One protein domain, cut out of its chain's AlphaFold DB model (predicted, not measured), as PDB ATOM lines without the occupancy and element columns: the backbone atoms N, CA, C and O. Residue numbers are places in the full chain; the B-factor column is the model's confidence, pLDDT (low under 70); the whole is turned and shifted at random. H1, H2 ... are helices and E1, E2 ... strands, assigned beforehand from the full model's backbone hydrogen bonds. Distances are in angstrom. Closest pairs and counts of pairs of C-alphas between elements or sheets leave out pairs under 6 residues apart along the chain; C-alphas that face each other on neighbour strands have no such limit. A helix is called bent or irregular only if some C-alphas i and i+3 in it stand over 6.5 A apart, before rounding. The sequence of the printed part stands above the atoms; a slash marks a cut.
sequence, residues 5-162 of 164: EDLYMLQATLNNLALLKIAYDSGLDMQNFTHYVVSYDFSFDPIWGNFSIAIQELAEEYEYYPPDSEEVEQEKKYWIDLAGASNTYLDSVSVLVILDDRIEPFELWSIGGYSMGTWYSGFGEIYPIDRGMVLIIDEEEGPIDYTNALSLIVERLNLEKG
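Overview. This is residues 5 to 162 of the 164 residues of an uncharacterized protein of Bacillus sp. NRRL B-14911 (UniProt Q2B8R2). A four-stranded antiparallel sheet is covered on one face by H3, which runs slantwise, and on the other by H2 and H4 side by side. H1 packs on H2 and H4 on their side away from the sheet, making a bundle of three helices. The printed part has 158 residues, with H1, H2, E1, H3, E2, E3, E4 and H4 in chain order; the sheet's order is E1, E2, E4, E3, and the class is mixed, helices and strands. The whole is compact, with a radius of gyration of the C-alphas of 15.8 A and spans of 47 by 36 by 28 A.

Arrangement. H1, residues 5 to 25, touches H2, residues 46 to 58, at a shallow tilt of 16 degrees, the same way; their closest C-alphas, of Asn 16 and Ile 47, are 5.3 A apart. With its residues 15 to 22 alone H1 touches H4, residues 146 to 160, at a shallow tilt of 19 degrees; the closest C-alphas, of Leu 19 and Thr 147, are 5.1 A apart. H2 and H4 touch, closest at the C-alphas of Phe 51 and Tyr 146, 6.5 A. E1, residues 61 to 65, is an edge strand, antiparallel to E2, residues 93 to 99, with N 63 and O 97 2.9 A apart, within hydrogen-bond range. E2 is antiparallel to E4, residues 132 to 138, with N 96 and O 135 at 2.8 A. E4 and E3, residues 123 to 129, form a hairpin, with N 127 and O 134 at 2.8 A. H3, residues 70 to 83, is on the opposite face of the sheet from H2 and H4, at a height over the sheet of 8.8 A; its C-alpha 83 is 5.5 A from that of Tyr 127. H4 is on the sheet at a height of 9.9 A, over E4 and E3. H1 is not on the sheet. In H1, H2 and H4 every O i to N i+4 pair is within hydrogen-bond range; in H3 8 of 10 are.

Along the chain. H1 begins at C-alpha 5, (203.235, 159.140, 207.537), and is 30.3 A long; H2 is 18.5 A. H3, 20.2 A, is irregular: C-alphas 71 and 74 are 7.6 A apart. E2 and E3 are each 19.1 A, E4 20.1 A and E1 13.6 A. H4, 21.0 A, ends at C-alpha 160, (205.673, 148.852, 168.508).

Size, cuts and confidence. The C-alphas farthest apart, of Asp 6 and Glu 107, are 50.4 A apart. The printed part has no cut. The links H1 to H2 and E2 to E3 are long, with 20 and 23 residues. The mean pLDDT of the printed part is 70.9, and 50 residues are under 70, among them 34 to 45 and 100 to 124.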
ATOM      1  N   GLU A   5     203.975 158.220 208.403       67.44
ATOM      2  CA  GLU A   5     203.235 159.140 207.537       67.44
ATOM      3  C   GLU A   5     204.188 160.014 206.710       67.44
ATOM      4  O   GLU A   5     204.023 160.088 205.495       67.44
ATOM      5  N   ASP A   6     205.244 160.566 207.322       70.56
ATOM      6  CA  ASP A   6     206.265 161.349 206.606       70.56
ATOM      7  C   ASP A   6     206.939 160.531 205.486       70.56
ATOM      8  O   ASP A   6     207.191 161.046 204.396       70.56
ATOM      9  N   LEU A   7     207.193 159.238 205.725       71.94
ATOM     10  CA  LEU A   7     207.777 158.339 204.723       71.94
ATOM     11  C   LEU A   7     206.824 158.059 203.553       71.94
ATOM     12  O   LEU A   7     207.261 158.079 202.402       71.94
ATOM     13  N   TYR A   8     205.532 157.840 203.817       70.00
ATOM     14  CA  TYR A   8     204.541 157.656 202.751       70.00
ATOM     15  C   TYR A   8     204.340 158.924 201.924       70.00
ATOM     16  O   TYR A   8     204.262 158.856 200.698       70.00
ATOM     17  N   MET A   9     204.339 160.089 202.571       70.88
ATOM     18  CA  MET A   9     204.263 161.373 201.877       70.88
ATOM     19  C   MET A   9     205.472 161.606 200.970       70.88
ATOM     20  O   MET A   9     205.324 162.057 199.828       70.88
ATOM     21  N   LEU A  10     206.673 161.285 201.458       74.62
ATOM     22  CA  LEU A  10     207.892 161.380 200.665       74.62
ATOM     23  C   LEU A  10     207.830 160.445 199.451       74.62
ATOM     24  O   LEU A  10     208.119 160.881 198.339       74.62
ATOM     25  N   GLN A  11     207.403 159.196 199.642       74.88
ATOM     26  CA  GLN A  11     207.253 158.224 198.558       74.88
ATOM     27  C   GLN A  11     206.250 158.697 197.494       74.88
ATOM     28  O   GLN A  11     206.585 158.714 196.311       74.88
ATOM     29  N   ALA A  12     205.065 159.156 197.901       73.44
ATOM     30  CA  ALA A  12     204.043 159.658 196.982       73.44
ATOM     31  C   ALA A  12     204.541 160.862 196.162       73.44
ATOM     32  O   ALA A  12     204.355 160.932 194.946       73.44
ATOM     33  N   THR A  13     205.241 161.790 196.819       76.62
ATOM     34  CA  THR A  13     205.834 162.966 196.167       76.62
ATOM     35  C   THR A  13     206.889 162.565 195.133       76.62
ATOM     36  O   THR A  13     206.904 163.099 194.024       76.62
ATOM     37  N   LEU A  14     207.762 161.613 195.475       80.00
ATOM     38  CA  LEU A  14     208.802 161.118 194.572       80.00
ATOM     39  C   LEU A  14     208.210 160.393 193.356       80.00
ATOM     40  O   LEU A  14     208.656 160.653 192.241       80.00
ATOM     41  N   ASN A  15     207.183 159.561 193.548       80.38
ATOM     42  CA  ASN A  15     206.491 158.882 192.448       80.38
ATOM     43  C   ASN A  15     205.815 159.878 191.501       80.38
ATOM     44  O   ASN A  15     205.946 159.769 190.284       80.38
ATOM     45  N   ASN A  16     205.165 160.910 192.042       81.69
ATOM     46  CA  ASN A  16     204.546 161.945 191.221       81.69
ATOM     47  C   ASN A  16     205.589 162.700 190.366       81.69
ATOM     48  O   ASN A  16     205.413 162.889 189.163       81.69
ATOM     49  N   LEU A  17     206.731 163.067 190.959       85.12
ATOM     50  CA  LEU A  17     207.843 163.677 190.219       85.12
ATOM     51  C   LEU A  17     208.399 162.752 189.130       85.12
ATOM     52  O   LEU A  17     208.738 163.219 188.040       85.12
ATOM     53  N   ALA A  18     208.502 161.455 189.413       86.88
ATOM     54  CA  ALA A  18     209.002 160.478 188.460       86.88
ATOM     55  C   ALA A  18     208.037 160.284 187.276       86.88
ATOM     56  O   ALA A  18     208.489 160.305 186.132       86.88
ATOM     57  N   LEU A  19     206.723 160.212 187.522       87.19
ATOM     58  CA  LEU A  19     205.699 160.194 186.469       87.19
ATOM     59  C   LEU A  19     205.790 161.413 185.550       87.19
ATOM     60  O   LEU A  19     205.812 161.266 184.330       87.19
ATOM     61  N   LEU A  20     205.900 162.615 186.122       87.75
ATOM     62  CA  LEU A  20     206.045 163.841 185.334       87.75
ATOM     63  C   LEU A  20     207.325 163.844 184.500       87.75
ATOM     64  O   LEU A  20     207.329 164.328 183.367       87.75
ATOM     65  N   LYS A  21     208.416 163.293 185.038       88.94
ATOM     66  CA  LYS A  21     209.653 163.129 184.279       88.94
ATOM     67  C   LYS A  21     209.469 162.162 183.107       88.94
ATOM     68  O   LYS A  21     209.924 162.481 182.014       88.94
ATOM     69  N   ILE A  22     208.812 161.020 183.316       89.25
ATOM     70  CA  ILE A  22     208.526 160.054 182.243       89.25
ATOM     71  C   ILE A  22     207.666 160.704 181.160       89.25
ATOM     72  O   ILE A  22     207.985 160.577 179.979       89.25
ATOM     73  N   ALA A  23     206.626 161.445 181.550       88.44
ATOM     74  CA  ALA A  23     205.777 162.186 180.623       88.44
ATOM     75  C   ALA A  23     206.592 163.177 179.776       88.44
ATOM     76  O   ALA A  23     206.495 163.172 178.548       88.44
ATOM     77  N   TYR A  24     207.462 163.962 180.422       88.81
ATOM     78  CA  TYR A  24     208.355 164.900 179.743       88.81
ATOM     79  C   TYR A  24     209.316 164.202 178.773       88.81
ATOM     80  O   TYR A  24     209.413 164.594 177.611       88.81
ATOM     81  N   ASP A  25     210.011 163.157 179.231       88.94
ATOM     82  CA  ASP A  25     210.979 162.412 178.418       88.94
ATOM     83  C   ASP A  25     210.302 161.714 177.222       88.94
ATOM     84  O   ASP A  25     210.913 161.561 176.165       88.94
ATOM     85  N   SER A  26     209.028 161.338 177.369       85.75
ATOM     86  CA  SER A  26     208.201 160.731 176.315       85.75
ATOM     87  C   SER A  26     207.610 161.755 175.338       85.75
ATOM     88  O   SER A  26     206.976 161.371 174.355       85.75
ATOM     89  N   GLY A  27     207.827 163.052 175.579       88.19
ATOM     90  CA  GLY A  27     207.356 164.137 174.720       88.19
ATOM     91  C   GLY A  27     205.863 164.449 174.845       88.19
ATOM     92  O   GLY A  27     205.303 165.014 173.906       88.19
ATOM     93  N   LEU A  28     205.224 164.088 175.964       87.19
ATOM     94  CA  LEU A  28     203.832 164.452 176.246       87.19
ATOM     95  C   LEU A  28     203.697 165.961 176.484       87.19
ATOM     96  O   LEU A  28     204.642 166.614 176.944       87.19
ATOM     97  N   ASP A  29     202.525 166.533 176.184       88.38
ATOM     98  CA  ASP A  29     202.296 167.957 176.426       88.38
ATOM     99  C   ASP A  29     202.213 168.236 177.930       88.38
ATOM    100  O   ASP A  29     201.214 167.971 178.601       88.38
ATOM    101  N   MET A  30     203.278 168.833 178.464       86.62
ATOM    102  CA  MET A  30     203.371 169.196 179.876       86.62
ATOM    103  C   MET A  30     202.301 170.203 180.322       86.62
ATOM    104  O   MET A  30     202.089 170.356 181.524       86.62
ATOM    105  N   GLN A  31     201.603 170.879 179.398       85.62
ATOM    106  CA  GLN A  31     200.462 171.741 179.727       85.62
ATOM    107  C   GLN A  31     199.247 170.957 180.235       85.62
ATOM    108  O   GLN A  31     198.408 171.539 180.918       85.62
ATOM    109  N   ASN A  32     199.166 169.653 179.971       81.69
ATOM    110  CA  ASN A  32     198.110 168.800 180.518       81.69
ATOM    111  C   ASN A  32     198.385 168.398 181.981       81.69
ATOM    112  O   ASN A  32     197.475 167.999 182.699       81.69
ATOM    113  N   PHE A  33     199.617 168.596 182.466       80.06
ATOM    114  CA  PHE A  33     200.069 168.244 183.817       80.06
ATOM    115  C   PHE A  33     200.200 169.489 184.713       80.06
ATOM    116  O   PHE A  33     201.206 169.720 185.383       80.06
ATOM    117  N   THR A  34     199.175 170.342 184.703       65.69
ATOM    118  CA  THR A  34     199.163 171.655 185.386       65.69
ATOM    119  C   THR A  34     199.082 171.575 186.904       65.69
ATOM    120  O   THR A  34     199.381 172.550 187.598       65.69
ATOM    121  N   HIS A  35     198.696 170.421 187.435       60.22
ATOM    122  CA  HIS A  35     198.449 170.218 188.851       60.22
ATOM    123  C   HIS A  35     199.496 169.274 189.441       60.22
ATOM    124  O   HIS A  35     199.190 168.165 189.872       60.22
ATOM    125  N   TYR A  36     200.748 169.739 189.519       60.94
ATOM    126  CA  TYR A  36     201.676 169.149 190.481       60.94
ATOM    127  C   TYR A  36     201.174 169.480 191.886       60.94
ATOM    128  O   TYR A  36     201.369 170.587 192.396       60.94
ATOM    129  N   VAL A  37     200.476 168.525 192.492       58.44
ATOM    130  CA  VAL A  37     199.956 168.652 193.847       58.44
ATOM    131  C   VAL A  37     200.627 167.597 194.707       58.44
ATOM    132  O   VAL A  37     200.471 166.396 194.495       58.44
ATOM    133  N   VAL A  38     201.366 168.066 195.709       55.84
ATOM    134  CA  VAL A  38     201.678 167.257 196.885       55.84
ATOM    135  C   VAL A  38     200.369 167.160 197.665       55.84
ATOM    136  O   VAL A  38     199.982 168.117 198.339       55.84
ATOM    137  N   SER A  39     199.622 166.070 197.471       53.66
ATOM    138  CA  SER A  39     198.382 165.846 198.217       53.66
ATOM    139  C   SER A  39     198.728 165.449 199.649       53.66
ATOM    140  O   SER A  39     199.518 164.536 199.877       53.66
ATOM    141  N   TYR A  40     198.133 166.155 200.607       49.91
ATOM    142  CA  TYR A  40     198.139 165.791 202.030       49.91
ATOM    143  C   TYR A  40     196.903 164.959 202.400       49.91
ATOM    144  O   TYR A  40     196.718 164.600 203.560       49.91
ATOM    145  N   ASP A  41     196.039 164.709 201.417       53.31
ATOM    146  CA  ASP A  41     194.794 163.979 201.554       53.31
ATOM    147  C   ASP A  41     194.928 162.642 200.822       53.31
ATOM    148  O   ASP A  41     194.997 162.603 199.594       53.31
ATOM    149  N   PHE A  42     194.966 161.548 201.584       49.84
ATOM    150  CA  PHE A  42     195.027 160.188 201.042       49.84
ATOM    151  C   PHE A  42     193.769 159.800 200.250       49.84
ATOM    152  O   PHE A  42     193.779 158.773 199.582       49.84
ATOM    153  N   SER A  43     192.686 160.587 200.321       50.59
ATOM    154  CA  SER A  43     191.473 160.352 199.528       50.59
ATOM    155  C   SER A  43     191.541 160.920 198.107       50.59
ATOM    156  O   SER A  43     190.718 160.556 197.270       50.59
ATOM    157  N   PHE A  44     192.520 161.784 197.813       53.69
ATOM    158  CA  PHE A  44     192.780 162.286 196.466       53.69
ATOM    159  C   PHE A  44     194.150 161.797 196.010       53.69
ATOM    160  O   PHE A  44     195.163 162.219 196.570       53.69
ATOM    161  N   ASP A  45     194.180 160.930 194.995       69.75
ATOM    162  CA  ASP A  45     195.419 160.387 194.440       69.75
ATOM    163  C   ASP A  45     195.884 161.197 193.207       69.75
ATOM    164  O   ASP A  45     195.445 160.948 192.078       69.75
ATOM    165  N   PRO A  46     196.780 162.193 193.381       71.69
ATOM    166  CA  PRO A  46     197.324 162.962 192.265       71.69
ATOM    167  C   PRO A  46     198.239 162.123 191.361       71.69
ATOM    168  O   PRO A  46     198.493 162.524 190.224       71.69
ATOM    169  N   ILE A  47     198.742 160.981 191.844       79.31
ATOM    170  CA  ILE A  47     199.596 160.067 191.081       79.31
ATOM    171  C   ILE A  47     198.739 159.386 190.011       79.31
ATOM    172  O   ILE A  47     199.097 159.427 188.834       79.31
ATOM    173  N   TRP A  48     197.562 158.878 190.391       79.88
ATOM    174  CA  TRP A  48     196.570 158.343 189.452       79.88
ATOM    175  C   TRP A  48     196.105 159.379 188.419       79.88
ATOM    176  O   TRP A  48     196.000 159.077 187.229       79.88
ATOM    177  N   GLY A  49     195.869 160.626 188.840       80.88
ATOM    178  CA  GLY A  49     195.482 161.705 187.926       80.88
ATOM    179  C   GLY A  49     196.520 161.943 186.824       80.88
ATOM    180  O   GLY A  49     196.183 161.945 185.643       80.88
ATOM    181  N   ASN A  50     197.798 162.060 187.192       83.88
ATOM    182  CA  ASN A  50     198.870 162.238 186.211       83.88
ATOM    183  C   ASN A  50     199.084 160.987 185.353       83.88
ATOM    184  O   ASN A  50     199.315 161.100 184.150       83.88
ATOM    185  N   PHE A  51     198.969 159.799 185.946       86.00
ATOM    186  CA  PHE A  51     199.033 158.542 185.211       86.00
ATOM    187  C   PHE A  51     197.928 158.452 184.145       86.00
ATOM    188  O   PHE A  51     198.232 158.245 182.975       86.00
ATOM    189  N   SER A  52     196.666 158.700 184.507       84.62
ATOM    190  CA  SER A  52     195.530 158.614 183.578       84.62
ATOM    191  C   SER A  52     195.613 159.623 182.423       84.62
ATOM    192  O   SER A  52     195.350 159.249 181.281       84.62
ATOM    193  N   ILE A  53     196.050 160.862 182.680       85.25
ATOM    194  CA  ILE A  53     196.299 161.868 181.629       85.25
ATOM    195  C   ILE A  53     197.391 161.391 180.669       85.25
ATOM    196  O   ILE A  53     197.236 161.507 179.454       85.25
ATOM    197  N   ALA A  54     198.484 160.827 181.192       86.94
ATOM    198  CA  ALA A  54     199.559 160.323 180.347       86.94
ATOM    199  C   ALA A  54     199.075 159.202 179.419       86.94
ATOM    200  O   ALA A  54     199.429 159.201 178.243       86.94
ATOM    201  N   ILE A  55     198.236 158.286 179.910       86.62
ATOM    202  CA  ILE A  55     197.674 157.216 179.078       86.62
ATOM    203  C   ILE A  55     196.760 157.770 177.981       86.62
ATOM    204  O   ILE A  55     196.910 157.367 176.829       86.62
ATOM    205  N   GLN A  56     195.884 158.728 178.304       83.62
ATOM    206  CA  GLN A  56     194.984 159.363 177.327       83.62
ATOM    207  C   GLN A  56     195.728 160.085 176.194       83.62
ATOM    208  O   GLN A  56     195.220 160.175 175.084       83.62
ATOM    209  N   GLU A  57     196.931 160.598 176.456       84.44
ATOM    210  CA  GLU A  57     197.764 161.242 175.432       84.44
ATOM    211  C   GLU A  57     198.600 160.229 174.622       84.44
ATOM    212  O   GLU A  57     198.992 160.498 173.484       84.44
ATOM    213  N   LEU A  58     198.915 159.069 175.207       82.25
ATOM    214  CA  LEU A  58     199.753 158.036 174.586       82.25
ATOM    215  C   LEU A  58     198.964 157.089 173.665       82.25
ATOM    216  O   LEU A  58     199.511 156.640 172.644       82.25
ATOM    217  N   ALA A  59     197.715 156.785 174.026       79.50
ATOM    218  CA  ALA A  59     196.859 155.786 173.388       79.50
ATOM    219  C   ALA A  59     195.511 156.371 172.944       79.50
ATOM    220  O   ALA A  59     195.052 157.370 173.490       79.50
ATOM    221  N   GLU A  60     194.893 155.752 171.935       72.81
ATOM    222  CA  GLU A  60     193.649 156.261 171.338       72.81
ATOM    223  C   GLU A  60     192.412 155.908 172.167       72.81
ATOM    224  O   GLU A  60     191.517 156.741 172.314       72.81
ATOM    225  N   GLU A  61     192.379 154.712 172.762       79.88
ATOM    226  CA  GLU A  61     191.300 154.300 173.654       79.88
ATOM    227  C   GLU A  61     191.857 153.773 174.980       79.88
ATOM    228  O   GLU A  61     192.835 153.023 175.044       79.88
ATOM    229  N   TYR A  62     191.212 154.192 176.063       83.69
ATOM    230  CA  TYR A  62     191.585 153.873 177.430       83.69
ATOM    231  C   TYR A  62     190.327 153.650 178.263       83.69
ATOM    232  O   TYR A  62     189.475 154.537 178.353       83.69
ATOM    233  N   GLU A  63     190.239 152.490 178.906       86.31
ATOM    234  CA  GLU A  63     189.150 152.131 179.809       86.31
ATOM    235  C   GLU A  63     189.701 151.662 181.157       86.31
ATOM    236  O   GLU A  63     190.741 151.004 181.241       86.31
ATOM    237  N   TYR A  64     188.991 152.013 182.227       85.00
ATOM    238  CA  TYR A  64     189.342 151.645 183.591       85.00
ATOM    239  C   TYR A  64     188.159 150.977 184.278       85.00
ATOM    240  O   TYR A  64     187.073 151.553 184.361       85.00
ATOM    241  N   TYR A  65     188.411 149.795 184.824       86.50
ATOM    242  CA  TYR A  65     187.454 149.009 185.574       86.50
ATOM    243  C   TYR A  65     187.950 148.848 187.020       86.50
ATOM    244  O   TYR A  65     188.939 148.146 187.237       86.50
ATOM    245  N   PRO A  66     187.299 149.488 188.007       80.31
ATOM    246  CA  PRO A  66     187.719 149.446 189.411       80.31
ATOM    247  C   PRO A  66     187.495 148.059 190.058       80.31
ATOM    248  O   PRO A  66     186.804 147.211 189.475       80.31
ATOM    249  N   PRO A  67     188.030 147.810 191.270       75.75
ATOM    250  CA  PRO A  67     187.933 146.505 191.922       75.75
ATOM    251  C   PRO A  67     186.479 146.165 192.307       75.75
ATOM    252  O   PRO A  67     185.944 145.164 191.834       75.75
ATOM    253  N   ASP A  68     185.783 147.081 192.991       74.00
ATOM    254  CA  ASP A  68     184.484 146.842 193.649       74.00
ATOM    255  C   ASP A  68     183.221 147.151 192.806       74.00
ATOM    256  O   ASP A  68     182.202 147.609 193.337       74.00
ATOM    257  N   SER A  69     183.240 146.972 191.482       70.62
ATOM    258  CA  SER A  69     182.077 147.305 190.637       70.62
ATOM    259  C   SER A  69     181.398 146.068 190.038       70.62
ATOM    260  O   SER A  69     181.842 145.517 189.032       70.62
ATOM    261  N   GLU A  70     180.265 145.668 190.636       70.94
ATOM    262  CA  GLU A  70     179.428 144.543 190.169       70.94
ATOM    263  C   GLU A  70     178.918 144.741 188.729       70.94
ATOM    264  O   GLU A  70     178.765 143.779 187.977       70.94
ATOM    265  N   GLU A  71     178.671 145.989 188.312       70.75
ATOM    266  CA  GLU A  71     178.147 146.304 186.974       70.75
ATOM    267  C   GLU A  71     179.148 145.993 185.849       70.75
ATOM    268  O   GLU A  71     178.728 145.752 184.719       70.75
ATOM    269  N   VAL A  72     180.448 145.929 186.159       76.94
ATOM    270  CA  VAL A  72     181.522 145.700 185.177       76.94
ATOM    271  C   VAL A  72     182.282 144.392 185.404       76.94
ATOM    272  O   VAL A  72     183.243 144.112 184.693       76.94
ATOM    273  N   GLU A  73     181.859 143.544 186.348       81.75
ATOM    274  CA  GLU A  73     182.529 142.267 186.652       81.75
ATOM    275  C   GLU A  73     182.662 141.376 185.402       81.75
ATOM    276  O   GLU A  73     183.703 140.762 185.158       81.75
ATOM    277  N   GLN A  74     181.624 141.349 184.557       81.50
ATOM    278  CA  GLN A  74     181.634 140.585 183.305       81.50
ATOM    279  C   GLN A  74     182.632 141.142 182.284       81.50
ATOM    280  O   GLN A  74     183.291 140.365 181.592       81.50
ATOM    281  N   GLU A  75     182.765 142.466 182.202       82.50
ATOM    282  CA  GLU A  75     183.701 143.143 181.301       82.50
ATOM    283  C   GLU A  75     185.144 142.964 181.791       82.50
ATOM    284  O   GLU A  75     186.012 142.558 181.018       82.50
ATOM    285  N   LYS A  76     185.388 143.114 183.099       84.25
ATOM    286  CA  LYS A  76     186.673 142.786 183.739       84.25
ATOM    287  C   LYS A  76     187.095 141.357 183.436       84.25
ATOM    288  O   LYS A  76     188.212 141.118 182.980       84.25
ATOM    289  N   LYS A  77     186.189 140.403 183.659       84.94
ATOM    290  CA  LYS A  77     186.444 138.988 183.396       84.94
ATOM    291  C   LYS A  77     186.764 138.736 181.928       84.94
ATOM    292  O   LYS A  77     187.700 137.997 181.643       84.94
ATOM    293  N   TYR A  78     186.028 139.366 181.014       86.12
ATOM    294  CA  TYR A  78     186.305 139.275 179.585       86.12
ATOM    295  C   TYR A  78     187.743 139.707 179.258       86.12
ATOM    296  O   TYR A  78     188.461 138.964 178.588       86.12
ATOM    297  N   TRP A  79     188.191 140.856 179.769       85.69
ATOM    298  CA  TRP A  79     189.541 141.363 179.509       85.69
ATOM    299  C   TRP A  79     190.644 140.522 180.160       85.69
ATOM    300  O   TRP A  79     191.672 140.276 179.532       85.69
ATOM    301  N   ILE A  80     190.422 140.028 181.379       83.31
ATOM    302  CA  ILE A  80     191.349 139.129 182.088       83.31
ATOM    303  C   ILE A  80     191.495 137.792 181.350       83.31
ATOM    304  O   ILE A  80     192.614 137.318 181.143       83.31
ATOM    305  N   ASP A  81     190.377 137.206 180.911       84.56
ATOM    306  CA  ASP A  81     190.376 135.956 180.150       84.56
ATOM    307  C   ASP A  81     191.066 136.157 178.783       84.56
ATOM    308  O   ASP A  81     191.837 135.297 178.350       84.56
ATOM    309  N   LEU A  82     190.853 137.307 178.124       82.62
ATOM    310  CA  LEU A  82     191.527 137.667 176.870       82.62
ATOM    311  C   LEU A  82     193.044 137.833 177.052       82.62
ATOM    312  O   LEU A  82     193.818 137.381 176.209       82.62
ATOM    313  N   ALA A  83     193.466 138.437 178.163       78.69
ATOM    314  CA  ALA A  83     194.865 138.576 178.562       78.69
ATOM    315  C   ALA A  83     195.533 137.232 178.928       78.69
ATOM    316  O   ALA A  83     196.756 137.155 179.041       78.69
ATOM    317  N   GLY A  84     194.751 136.161 179.113       79.69
ATOM    318  CA  GLY A  84     195.246 134.858 179.560       79.69
ATOM    319  C   GLY A  84     195.694 134.848 181.025       79.69
ATOM    320  O   GLY A  84     196.461 133.968 181.426       79.69
ATOM    321  N   ALA A  85     195.233 135.822 181.810       77.50
ATOM    322  CA  ALA A  85     195.518 135.956 183.229       77.50
ATOM    323  C   ALA A  85     194.547 135.125 184.087       77.50
ATOM    324  O   ALA A  85     193.500 134.661 183.633       77.50
ATOM    325  N   SER A  86     194.899 134.913 185.356       77.25
ATOM    326  CA  SER A  86     194.031 134.200 186.300       77.25
ATOM    327  C   SER A  86     192.872 135.085 186.763       77.25
ATOM    328  O   SER A  86     193.093 136.187 187.252       77.25
ATOM    329  N   ASN A  87     191.642 134.568 186.720       71.94
ATOM    330  CA  ASN A  87     190.435 135.264 187.189       71.94
ATOM    331  C   ASN A  87     190.081 134.977 188.664       71.94
ATOM    332  O   ASN A  87     188.930 135.108 189.069       71.94
ATOM    333  N   THR A  88     191.060 134.561 189.475       67.19
ATOM    334  CA  THR A  88     190.824 134.123 190.866       67.19
ATOM    335  C   THR A  88     190.546 135.286 191.834       67.19
ATOM    336  O   THR A  88     189.962 135.052 192.887       67.19
ATOM    337  N   TYR A  89     190.916 136.519 191.474       67.69
ATOM    338  CA  TYR A  89     190.883 137.697 192.358       67.69
ATOM    339  C   TYR A  89     190.116 138.880 191.745       67.69
ATOM    340  O   TYR A  89     190.537 140.022 191.846       67.69
ATOM    341  N   LEU A  90     188.999 138.613 191.056       72.38
ATOM    342  CA  LEU A  90     188.236 139.650 190.340       72.38
ATOM    343  C   LEU A  90     187.796 140.821 191.229       72.38
ATOM    344  O   LEU A  90     187.748 141.949 190.744       72.38
ATOM    345  N   ASP A  91     187.514 140.554 192.502       75.25
ATOM    346  CA  ASP A  91     186.969 141.540 193.436       75.25
ATOM    347  C   ASP A  91     188.039 142.521 193.948       75.25
ATOM    348  O   ASP A  91     187.712 143.654 194.271       75.25
ATOM    349  N   SER A  92     189.321 142.127 193.969       75.25
ATOM    350  CA  SER A  92     190.431 142.952 194.478       75.25
ATOM    351  C   SER A  92     191.254 143.631 193.381       75.25
ATOM    352  O   SER A  92     192.090 144.492 193.669       75.25
ATOM    353  N   VAL A  93     191.028 143.261 192.114       80.06
ATOM    354  CA  VAL A  93     191.812 143.776 190.987       80.06
ATOM    355  C   VAL A  93     191.080 144.849 190.195       80.06
ATOM    356  O   VAL A  93     189.953 144.666 189.740       80.06
ATOM    357  N   SER A  94     191.773 145.943 189.939       82.19
ATOM    358  CA  SER A  94     191.473 146.896 188.886       82.19
ATOM    359  C   SER A  94     191.965 146.370 187.536       82.19
ATOM    360  O   SER A  94     193.021 145.745 187.437       82.19
ATOM    361  N   VAL A  95     191.216 146.638 186.469       84.00
ATOM    362  CA  VAL A  95     191.619 146.323 185.092       84.00
ATOM    363  C   VAL A  95     191.704 147.615 184.300       84.00
ATOM    364  O   VAL A  95     190.746 148.375 184.211       84.00
ATOM    365  N   LEU A  96     192.864 147.849 183.711       86.25
ATOM    366  CA  LEU A  96     193.127 148.943 182.799       86.25
ATOM    367  C   LEU A  96     193.233 148.376 181.390       86.25
ATOM    368  O   LEU A  96     194.045 147.484 181.149       86.25
ATOM    369  N   VAL A  97     192.461 148.902 180.455       86.06
ATOM    370  CA  VAL A  97     192.531 148.498 179.053       86.06
ATOM    371  C   VAL A  97     193.016 149.682 178.248       86.06
ATOM    372  O   VAL A  97     192.464 150.776 178.331       86.06
ATOM    373  N   ILE A  98     194.079 149.462 177.490       86.06
ATOM    374  CA  ILE A  98     194.685 150.457 176.617       86.06
ATOM    375  C   ILE A  98     194.615 149.869 175.216       86.06
ATOM    376  O   ILE A  98     195.341 148.918 174.922       86.06
ATOM    377  N   LEU A  99     193.728 150.394 174.374       77.50
ATOM    378  CA  LEU A  99     193.610 149.974 172.982       77.50
ATOM    379  C   LEU A  99     194.294 151.017 172.098       77.50
ATOM    380  O   LEU A  99     194.117 152.228 172.250       77.50
ATOM    381  N   ASP A 100     195.116 150.528 171.184       66.50
ATOM    382  CA  ASP A 100     195.778 151.342 170.176       66.50
ATOM    383  C   ASP A 100     195.361 150.775 168.818       66.50
ATOM    384  O   ASP A 100     195.754 149.675 168.423       66.50
ATOM    385  N   ASP A 101     194.503 151.508 168.116       54.47
ATOM    386  CA  ASP A 101     193.949 151.131 166.814       54.47
ATOM    387  C   ASP A 101     195.009 151.118 165.689       54.47
ATOM    388  O   ASP A 101     194.750 150.614 164.593       54.47
ATOM    389  N   ARG A 102     196.231 151.599 165.968       48.94
ATOM    390  CA  ARG A 102     197.404 151.520 165.082       48.94
ATOM    391  C   ARG A 102     198.103 150.161 165.145       48.94
ATOM    392  O   ARG A 102     199.031 149.922 164.367       48.94
ATOM    393  N   ILE A 103     197.692 149.277 166.054       47.03
ATOM    394  CA  ILE A 103     198.200 147.907 166.155       47.03
ATOM    395  C   ILE A 103     197.486 147.064 165.090       47.03
ATOM    396  O   ILE A 103     196.363 146.595 165.280       47.03
ATOM    397  N   GLU A 104     198.122 146.886 163.925       40.31
ATOM    398  CA  GLU A 104     197.633 145.909 162.948       40.31
ATOM    399  C   GLU A 104     197.806 144.476 163.487       40.31
ATOM    400  O   GLU A 104     198.864 144.144 164.033       40.31
ATOM    401  N   PRO A 105     196.802 143.598 163.306       36.62
ATOM    402  CA  PRO A 105     196.835 142.246 163.840       36.62
ATOM    403  C   PRO A 105     197.862 141.410 163.067       36.62
ATOM    404  O   PRO A 105     197.623 140.995 161.932       36.62
ATOM    405  N   PHE A 106     199.010 141.135 163.679       39.53
ATOM    406  CA  PHE A 106     199.921 140.089 163.215       39.53
ATOM    407  C   PHE A 106     199.565 138.752 163.882       39.53
ATOM    408  O   PHE A 106     199.250 138.691 165.067       39.53
ATOM    409  N   GLU A 107     199.597 137.682 163.084       33.19
ATOM    410  CA  GLU A 107     199.148 136.336 163.437       33.19
ATOM    411  C   GLU A 107     199.775 135.766 164.721       33.19
ATOM    412  O   GLU A 107     200.995 135.684 164.885       33.19
ATOM    413  N   LEU A 108     198.878 135.271 165.579       36.38
ATOM    414  CA  LEU A 108     199.120 134.464 166.770       36.38
ATOM    415  C   LEU A 108     200.200 133.392 166.564       36.38
ATOM    416  O   LEU A 108     200.002 132.409 165.847       36.38
ATOM    417  N   TRP A 109     201.278 133.508 167.337       29.92
ATOM    418  CA  TRP A 109     202.047 132.352 167.786       29.92
ATOM    419  C   TRP A 109     201.820 132.169 169.282       29.92
ATOM    420  O   TRP A 109     202.060 133.048 170.102       29.92
ATOM    421  N   SER A 110     201.299 130.990 169.596       31.25
ATOM    422  CA  SER A 110     200.916 130.491 170.907       31.25
ATOM    423  C   SER A 110     201.992 130.623 171.991       31.25
ATOM    424  O   SER A 110     203.138 130.235 171.773       31.25
ATOM    425  N   ILE A 111     201.513 130.958 173.193       35.31
ATOM    426  CA  ILE A 111     201.987 130.528 174.518       35.31
ATOM    427  C   ILE A 111     203.427 130.926 174.869       35.31
ATOM    428  O   ILE A 111     204.401 130.226 174.601       35.31
ATOM    429  N   GLY A 112     203.505 131.992 175.656       28.38
ATOM    430  CA  GLY A 112     204.586 132.253 176.590       28.38
ATOM    431  C   GLY A 112     204.094 133.296 177.575       28.38
ATOM    432  O   GLY A 112     204.100 134.477 177.248       28.38
ATOM    433  N   GLY A 113     203.622 132.862 178.746       33.41
ATOM    434  CA  GLY A 113     203.358 133.773 179.853       33.41
ATOM    435  C   GLY A 113     204.656 134.490 180.200       33.41
ATOM    436  O   GLY A 113     205.548 133.904 180.814       33.41
ATOM    437  N   TYR A 114     204.785 135.732 179.752       34.44
ATOM    438  CA  TYR A 114     205.820 136.630 180.226       34.44
ATOM    439  C   TYR A 114     205.268 137.315 181.470       34.44
ATOM    440  O   TYR A 114     204.619 138.349 181.389       34.44
ATOM    441  N   SER A 115     205.536 136.719 182.630       40.09
ATOM    442  CA  SER A 115     205.494 137.446 183.897       40.09
ATOM    443  C   SER A 115     206.652 138.445 183.870       40.09
ATOM    444  O   SER A 115     207.805 138.098 184.143       40.09
ATOM    445  N   MET A 116     206.379 139.676 183.435       37.03
ATOM    446  CA  MET A 116     207.312 140.783 183.608       37.03
ATOM    447  C   MET A 116     207.040 141.465 184.944       37.03
ATOM    448  O   MET A 116     206.265 142.408 185.039       37.03
ATOM    449  N   GLY A 117     207.762 140.986 185.956       38.97
ATOM    450  CA  GLY A 117     207.999 141.694 187.208       38.97
ATOM    451  C   GLY A 117     206.857 141.587 188.209       38.97
ATOM    452  O   GLY A 117     205.848 142.262 188.105       38.97
ATOM    453  N   THR A 118     207.067 140.805 189.261       33.91
ATOM    454  CA  THR A 118     206.423 141.057 190.553       33.91
ATOM    455  C   THR A 118     206.964 142.373 191.105       33.91
ATOM    456  O   THR A 118     208.143 142.449 191.468       33.91
ATOM    457  N   TRP A 119     206.119 143.399 191.159       42.84
ATOM    458  CA  TRP A 119     206.439 144.687 191.767       42.84
ATOM    459  C   TRP A 119     206.074 144.633 193.248       42.84
ATOM    460  O   TRP A 119     204.988 144.203 193.628       42.84
ATOM    461  N   TYR A 120     207.029 144.986 194.107       33.25
ATOM    462  CA  TYR A 120     206.790 144.991 195.543       33.25
ATOM    463  C   TYR A 120     205.820 146.122 195.907       33.25
ATOM    464  O   TYR A 120     206.089 147.283 195.614       33.25
ATOM    465  N   SER A 121     204.760 145.700 196.607       39.31
ATOM    466  CA  SER A 121     203.640 146.425 197.220       39.31
ATOM    467  C   SER A 121     202.500 146.907 196.321       39.31
ATOM    468  O   SER A 121     201.961 147.959 196.599       39.31
ATOM    469  N   GLY A 122     202.117 146.133 195.309       49.53
ATOM    470  CA  GLY A 122     200.873 146.268 194.539       49.53
ATOM    471  C   GLY A 122     201.012 145.417 193.278       49.53
ATOM    472  O   GLY A 122     201.952 145.628 192.508       49.53
ATOM    473  N   PHE A 123     200.189 144.382 193.098       59.44
ATOM    474  CA  PHE A 123     200.379 143.422 192.003       59.44
ATOM    475  C   PHE A 123     199.873 144.042 190.695       59.44
ATOM    476  O   PHE A 123     198.686 144.031 190.434       59.44
ATOM    477  N   GLY A 124     200.762 144.634 189.892       63.78
ATOM    478  CA  GLY A 124     200.446 145.186 188.570       63.78
ATOM    479  C   GLY A 124     201.109 144.383 187.452       63.78
ATOM    480  O   GLY A 124     202.333 144.416 187.343       63.78
ATOM    481  N   GLU A 125     200.337 143.691 186.613       71.19
ATOM    482  CA  GLU A 125     200.850 142.900 185.484       71.19
ATOM    483  C   GLU A 125     200.294 143.393 184.142       71.19
ATOM    484  O   GLU A 125     199.085 143.555 183.979       71.19
ATOM    485  N   ILE A 126     201.187 143.620 183.171       75.50
ATOM    486  CA  ILE A 126     200.837 144.082 181.821       75.50
ATOM    487  C   ILE A 126     200.797 142.891 180.869       75.50
ATOM    488  O   ILE A 126     201.784 142.174 180.696       75.50
ATOM    489  N   TYR A 127     199.670 142.751 180.189       80.06
ATOM    490  CA  TYR A 127     199.374 141.694 179.242       80.06
ATOM    491  C   TYR A 127     199.148 142.288 177.851       80.06
ATOM    492  O   TYR A 127     198.187 143.033 177.658       80.06
ATOM    493  N   PRO A 128     199.999 141.990 176.857       75.50
ATOM    494  CA  PRO A 128     199.735 142.395 175.482       75.50
ATOM    495  C   PRO A 128     198.537 141.619 174.909       75.50
ATOM    496  O   PRO A 128     198.398 140.421 175.152       75.50
ATOM    497  N   ILE A 129     197.707 142.294 174.114       75.69
ATOM    498  CA  ILE A 129     196.575 141.721 173.370       75.69
ATOM    499  C   ILE A 129     196.618 142.190 171.907       75.69
ATOM    500  O   ILE A 129     197.305 143.156 171.581       75.69
ATOM    501  N   ASP A 130     195.853 141.548 171.020       70.06
ATOM    502  CA  ASP A 130     195.888 141.794 169.564       70.06
ATOM    503  C   ASP A 130     195.689 143.265 169.142       70.06
ATOM    504  O   ASP A 130     196.076 143.637 168.038       70.06
ATOM    505  N   ARG A 131     195.059 144.095 169.988       71.19
ATOM    506  CA  ARG A 131     194.746 145.512 169.715       71.19
ATOM    507  C   ARG A 131     195.259 146.479 170.785       71.19
ATOM    508  O   ARG A 131     194.760 147.596 170.882       71.19
ATOM    509  N   GLY A 132     196.187 146.051 171.639       78.81
ATOM    510  CA  GLY A 132     196.622 146.880 172.759       78.81
ATOM    511  C   GLY A 132     197.240 146.104 173.905       78.81
ATOM    512  O   GLY A 132     197.958 145.123 173.718       78.81
ATOM    513  N   MET A 133     196.946 146.545 175.121       83.75
ATOM    514  CA  MET A 133     197.398 145.896 176.342       83.75
ATOM    515  C   MET A 133     196.371 146.032 177.463       83.75
ATOM    516  O   MET A 133     195.623 147.005 177.539       83.75
ATOM    517  N   VAL A 134     196.367 145.043 178.346       84.62
ATOM    518  CA  VAL A 134     195.573 145.010 179.569       84.62
ATOM    519  C   VAL A 134     196.538 145.051 180.744       84.62
ATOM    520  O   VAL A 134     197.436 144.221 180.833       84.62
ATOM    521  N   LEU A 135     196.374 146.007 181.647       83.69
ATOM    522  CA  LEU A 135     197.093 146.055 182.914       83.69
ATOM    523  C   LEU A 135     196.127 145.629 184.025       83.69
ATOM    524  O   LEU A 135     195.091 146.254 184.228       83.69
ATOM    525  N   ILE A 136     196.460 144.550 184.723       83.06
ATOM    526  CA  ILE A 136     195.695 144.045 185.868       83.06
ATOM    527  C   ILE A 136     196.415 144.499 187.126       83.06
ATOM    528  O   ILE A 136     197.612 144.251 187.249       83.06
ATOM    529  N   ILE A 137     195.704 145.169 188.031       77.75
ATOM    530  CA  ILE A 137     196.277 145.790 189.221       77.75
ATOM    531  C   ILE A 137     195.536 145.328 190.474       77.75
ATOM    532  O   ILE A 137     194.376 145.667 190.638       77.75
ATOM    533  N   ASP A 138     196.184 144.595 191.370       76.50
ATOM    534  CA  ASP A 138     195.659 144.255 192.695       76.50
ATOM    535  C   ASP A 138     195.973 145.377 193.689       76.50
ATOM    536  O   ASP A 138     197.140 145.627 194.024       76.50
ATOM    537  N   GLU A 139     194.923 146.052 194.146       63.66
ATOM    538  CA  GLU A 139     195.012 147.148 195.113       63.66
ATOM    539  C   GLU A 139     195.081 146.642 196.565       63.66
ATOM    540  O   GLU A 139     195.514 147.380 197.454       63.66
ATOM    541  N   GLU A 140     194.725 145.377 196.828       63.69
ATOM    542  CA  GLU A 140     194.755 144.801 198.179       63.69
ATOM    543  C   GLU A 140     196.171 144.393 198.627       63.69
ATOM    544  O   GLU A 140     196.455 144.335 199.828       63.69
ATOM    545  N   GLU A 141     197.096 144.194 197.685       61.19
ATOM    546  CA  GLU A 141     198.502 143.837 197.944       61.19
ATOM    547  C   GLU A 141     199.423 145.066 198.164       61.19
ATOM    548  O   GLU A 141     200.634 144.926 198.386       61.19
ATOM    549  N   GLY A 142     198.861 146.284 198.165       56.84
ATOM    550  CA  GLY A 142     199.537 147.525 198.565       56.84
ATOM    551  C   GLY A 142     199.432 148.690 197.561       56.84
ATOM    552  O   GLY A 142     198.720 148.601 196.566       56.84
ATOM    553  N   PRO A 143     200.142 149.812 197.821       57.28
ATOM    554  CA  PRO A 143     200.137 150.985 196.945       57.28
ATOM    555  C   PRO A 143     200.796 150.732 195.577       57.28
ATOM    556  O   PRO A 143     201.991 150.448 195.478       57.28
ATOM    557  N   ILE A 144     200.035 150.964 194.510       68.44
ATOM    558  CA  ILE A 144     200.465 150.782 193.120       68.44
ATOM    559  C   ILE A 144     201.617 151.734 192.756       68.44
ATOM    560  O   ILE A 144     201.536 152.949 192.951       68.44
ATOM    561  N   ASP A 145     202.679 151.201 192.142       74.12
ATOM    562  CA  ASP A 145     203.729 152.020 191.528       74.12
ATOM    563  C   ASP A 145     203.383 152.388 190.076       74.12
ATOM    564  O   ASP A 145     203.843 151.775 189.105       74.12
ATOM    565  N   TYR A 146     202.577 153.437 189.927       79.25
ATOM    566  CA  TYR A 146     202.189 153.976 188.623       79.25
ATOM    567  C   TYR A 146     203.379 154.466 187.781       79.25
ATOM    568  O   TYR A 146     203.303 154.460 186.551       79.25
ATOM    569  N   THR A 147     204.492 154.859 188.414       81.56
ATOM    570  CA  THR A 147     205.723 155.292 187.726       81.56
ATOM    571  C   THR A 147     206.251 154.184 186.834       81.56
ATOM    572  O   THR A 147     206.594 154.390 185.665       81.56
ATOM    573  N   ASN A 148     206.313 152.985 187.401       76.31
ATOM    574  CA  ASN A 148     206.783 151.839 186.676       76.31
ATOM    575  C   ASN A 148     205.772 151.390 185.612       76.31
ATOM    576  O   ASN A 148     206.164 151.147 184.470       76.31
ATOM    577  N   ALA A 149     204.482 151.338 185.960       78.62
ATOM    578  CA  ALA A 149     203.435 150.980 185.006       78.62
ATOM    579  C   ALA A 149     203.506 151.860 183.745       78.62
ATOM    580  O   ALA A 149     203.549 151.340 182.631       78.62
ATOM    581  N   LEU A 150     203.623 153.185 183.910       83.44
ATOM    582  CA  LEU A 150     203.743 154.109 182.781       83.44
ATOM    583  C   LEU A 150     205.028 153.879 181.981       83.44
ATOM    584  O   LEU A 150     204.991 153.915 180.754       83.44
ATOM    585  N   SER A 151     206.154 153.629 182.656       81.38
ATOM    586  CA  SER A 151     207.436 153.365 181.989       81.38
ATOM    587  C   SER A 151     207.349 152.159 181.055       81.38
ATOM    588  O   SER A 151     207.780 152.241 179.905       81.38
ATOM    589  N   LEU A 152     206.749 151.062 181.528       76.88
ATOM    590  CA  LEU A 152     206.563 149.842 180.741       76.88
ATOM    591  C   LEU A 152     205.598 150.056 179.569       76.88
ATOM    592  O   LEU A 152     205.859 149.582 178.464       76.88
ATOM    593  N   ILE A 153     204.511 150.805 179.782       80.06
ATOM    594  CA  ILE A 153     203.562 151.163 178.716       80.06
ATOM    595  C   ILE A 153     204.269 151.983 177.629       80.06
ATOM    596  O   ILE A 153     204.166 151.662 176.447       80.06
ATOM    597  N   VAL A 154     205.038 153.005 178.012       81.69
ATOM    598  CA  VAL A 154     205.815 153.830 177.075       81.69
ATOM    599  C   VAL A 154     206.837 152.990 176.310       81.69
ATOM    600  O   VAL A 154     206.943 153.126 175.090       81.69
ATOM    601  N   GLU A 155     207.589 152.123 176.993       76.88
ATOM    602  CA  GLU A 155     208.542 151.213 176.350       76.88
ATOM    603  C   GLU A 155     207.838 150.342 175.309       76.88
ATOM    604  O   GLU A 155     208.282 150.261 174.161       76.88
ATOM    605  N   ARG A 156     206.697 149.753 175.676       73.81
ATOM    606  CA  ARG A 156     205.917 148.895 174.789       73.81
ATOM    607  C   ARG A 156     205.413 149.647 173.558       73.81
ATOM    608  O   ARG A 156     205.658 149.200 172.438       73.81
ATOM    609  N   LEU A 157     204.802 150.813 173.755       75.38
ATOM    610  CA  LEU A 157     204.315 151.660 172.664       75.38
ATOM    611  C   LEU A 157     205.458 152.139 171.751       75.38
ATOM    612  O   LEU A 157     205.267 152.286 170.543       75.38
ATOM    613  N   ASN A 158     206.658 152.377 172.290       72.12
ATOM    614  CA  ASN A 158     207.825 152.773 171.495       72.12
ATOM    615  C   ASN A 158     208.411 151.614 170.677       72.12
ATOM    616  O   ASN A 158     208.752 151.816 169.506       72.12
ATOM    617  N   LEU A 159     208.492 150.412 171.260       66.00
ATOM    618  CA  LEU A 159     208.909 149.195 170.557       66.00
ATOM    619  C   LEU A 159     207.984 148.898 169.371       66.00
ATOM    620  O   LEU A 159     208.460 148.568 168.285       66.00
ATOM    621  N   GLU A 160     206.677 149.077 169.552       61.66
ATOM    622  CA  GLU A 160     205.673 148.852 168.508       61.66
ATOM    623  C   GLU A 160     205.697 149.939 167.417       61.66
ATOM    624  O   GLU A 160     205.476 149.647 166.244       61.66
ATOM    625  N   LYS A 161     206.085 151.177 167.757       62.34
ATOM    626  CA  LYS A 161     206.272 152.287 166.797       62.34
ATOM    627  C   LYS A 161     207.608 152.248 166.039       62.34
ATOM    628  O   LYS A 161     207.874 153.144 165.236       62.34
ATOM    629  N   GLY A 162     208.471 151.256 166.288       53.41
ATOM    630  CA  GLY A 162     209.790 151.148 165.652       53.41
ATOM    631  C   GLY A 162     210.755 152.286 166.014       53.41
ATOM    632  O   GLY A 162     211.699 152.551 165.268       53.41
TER     633      GLY A 162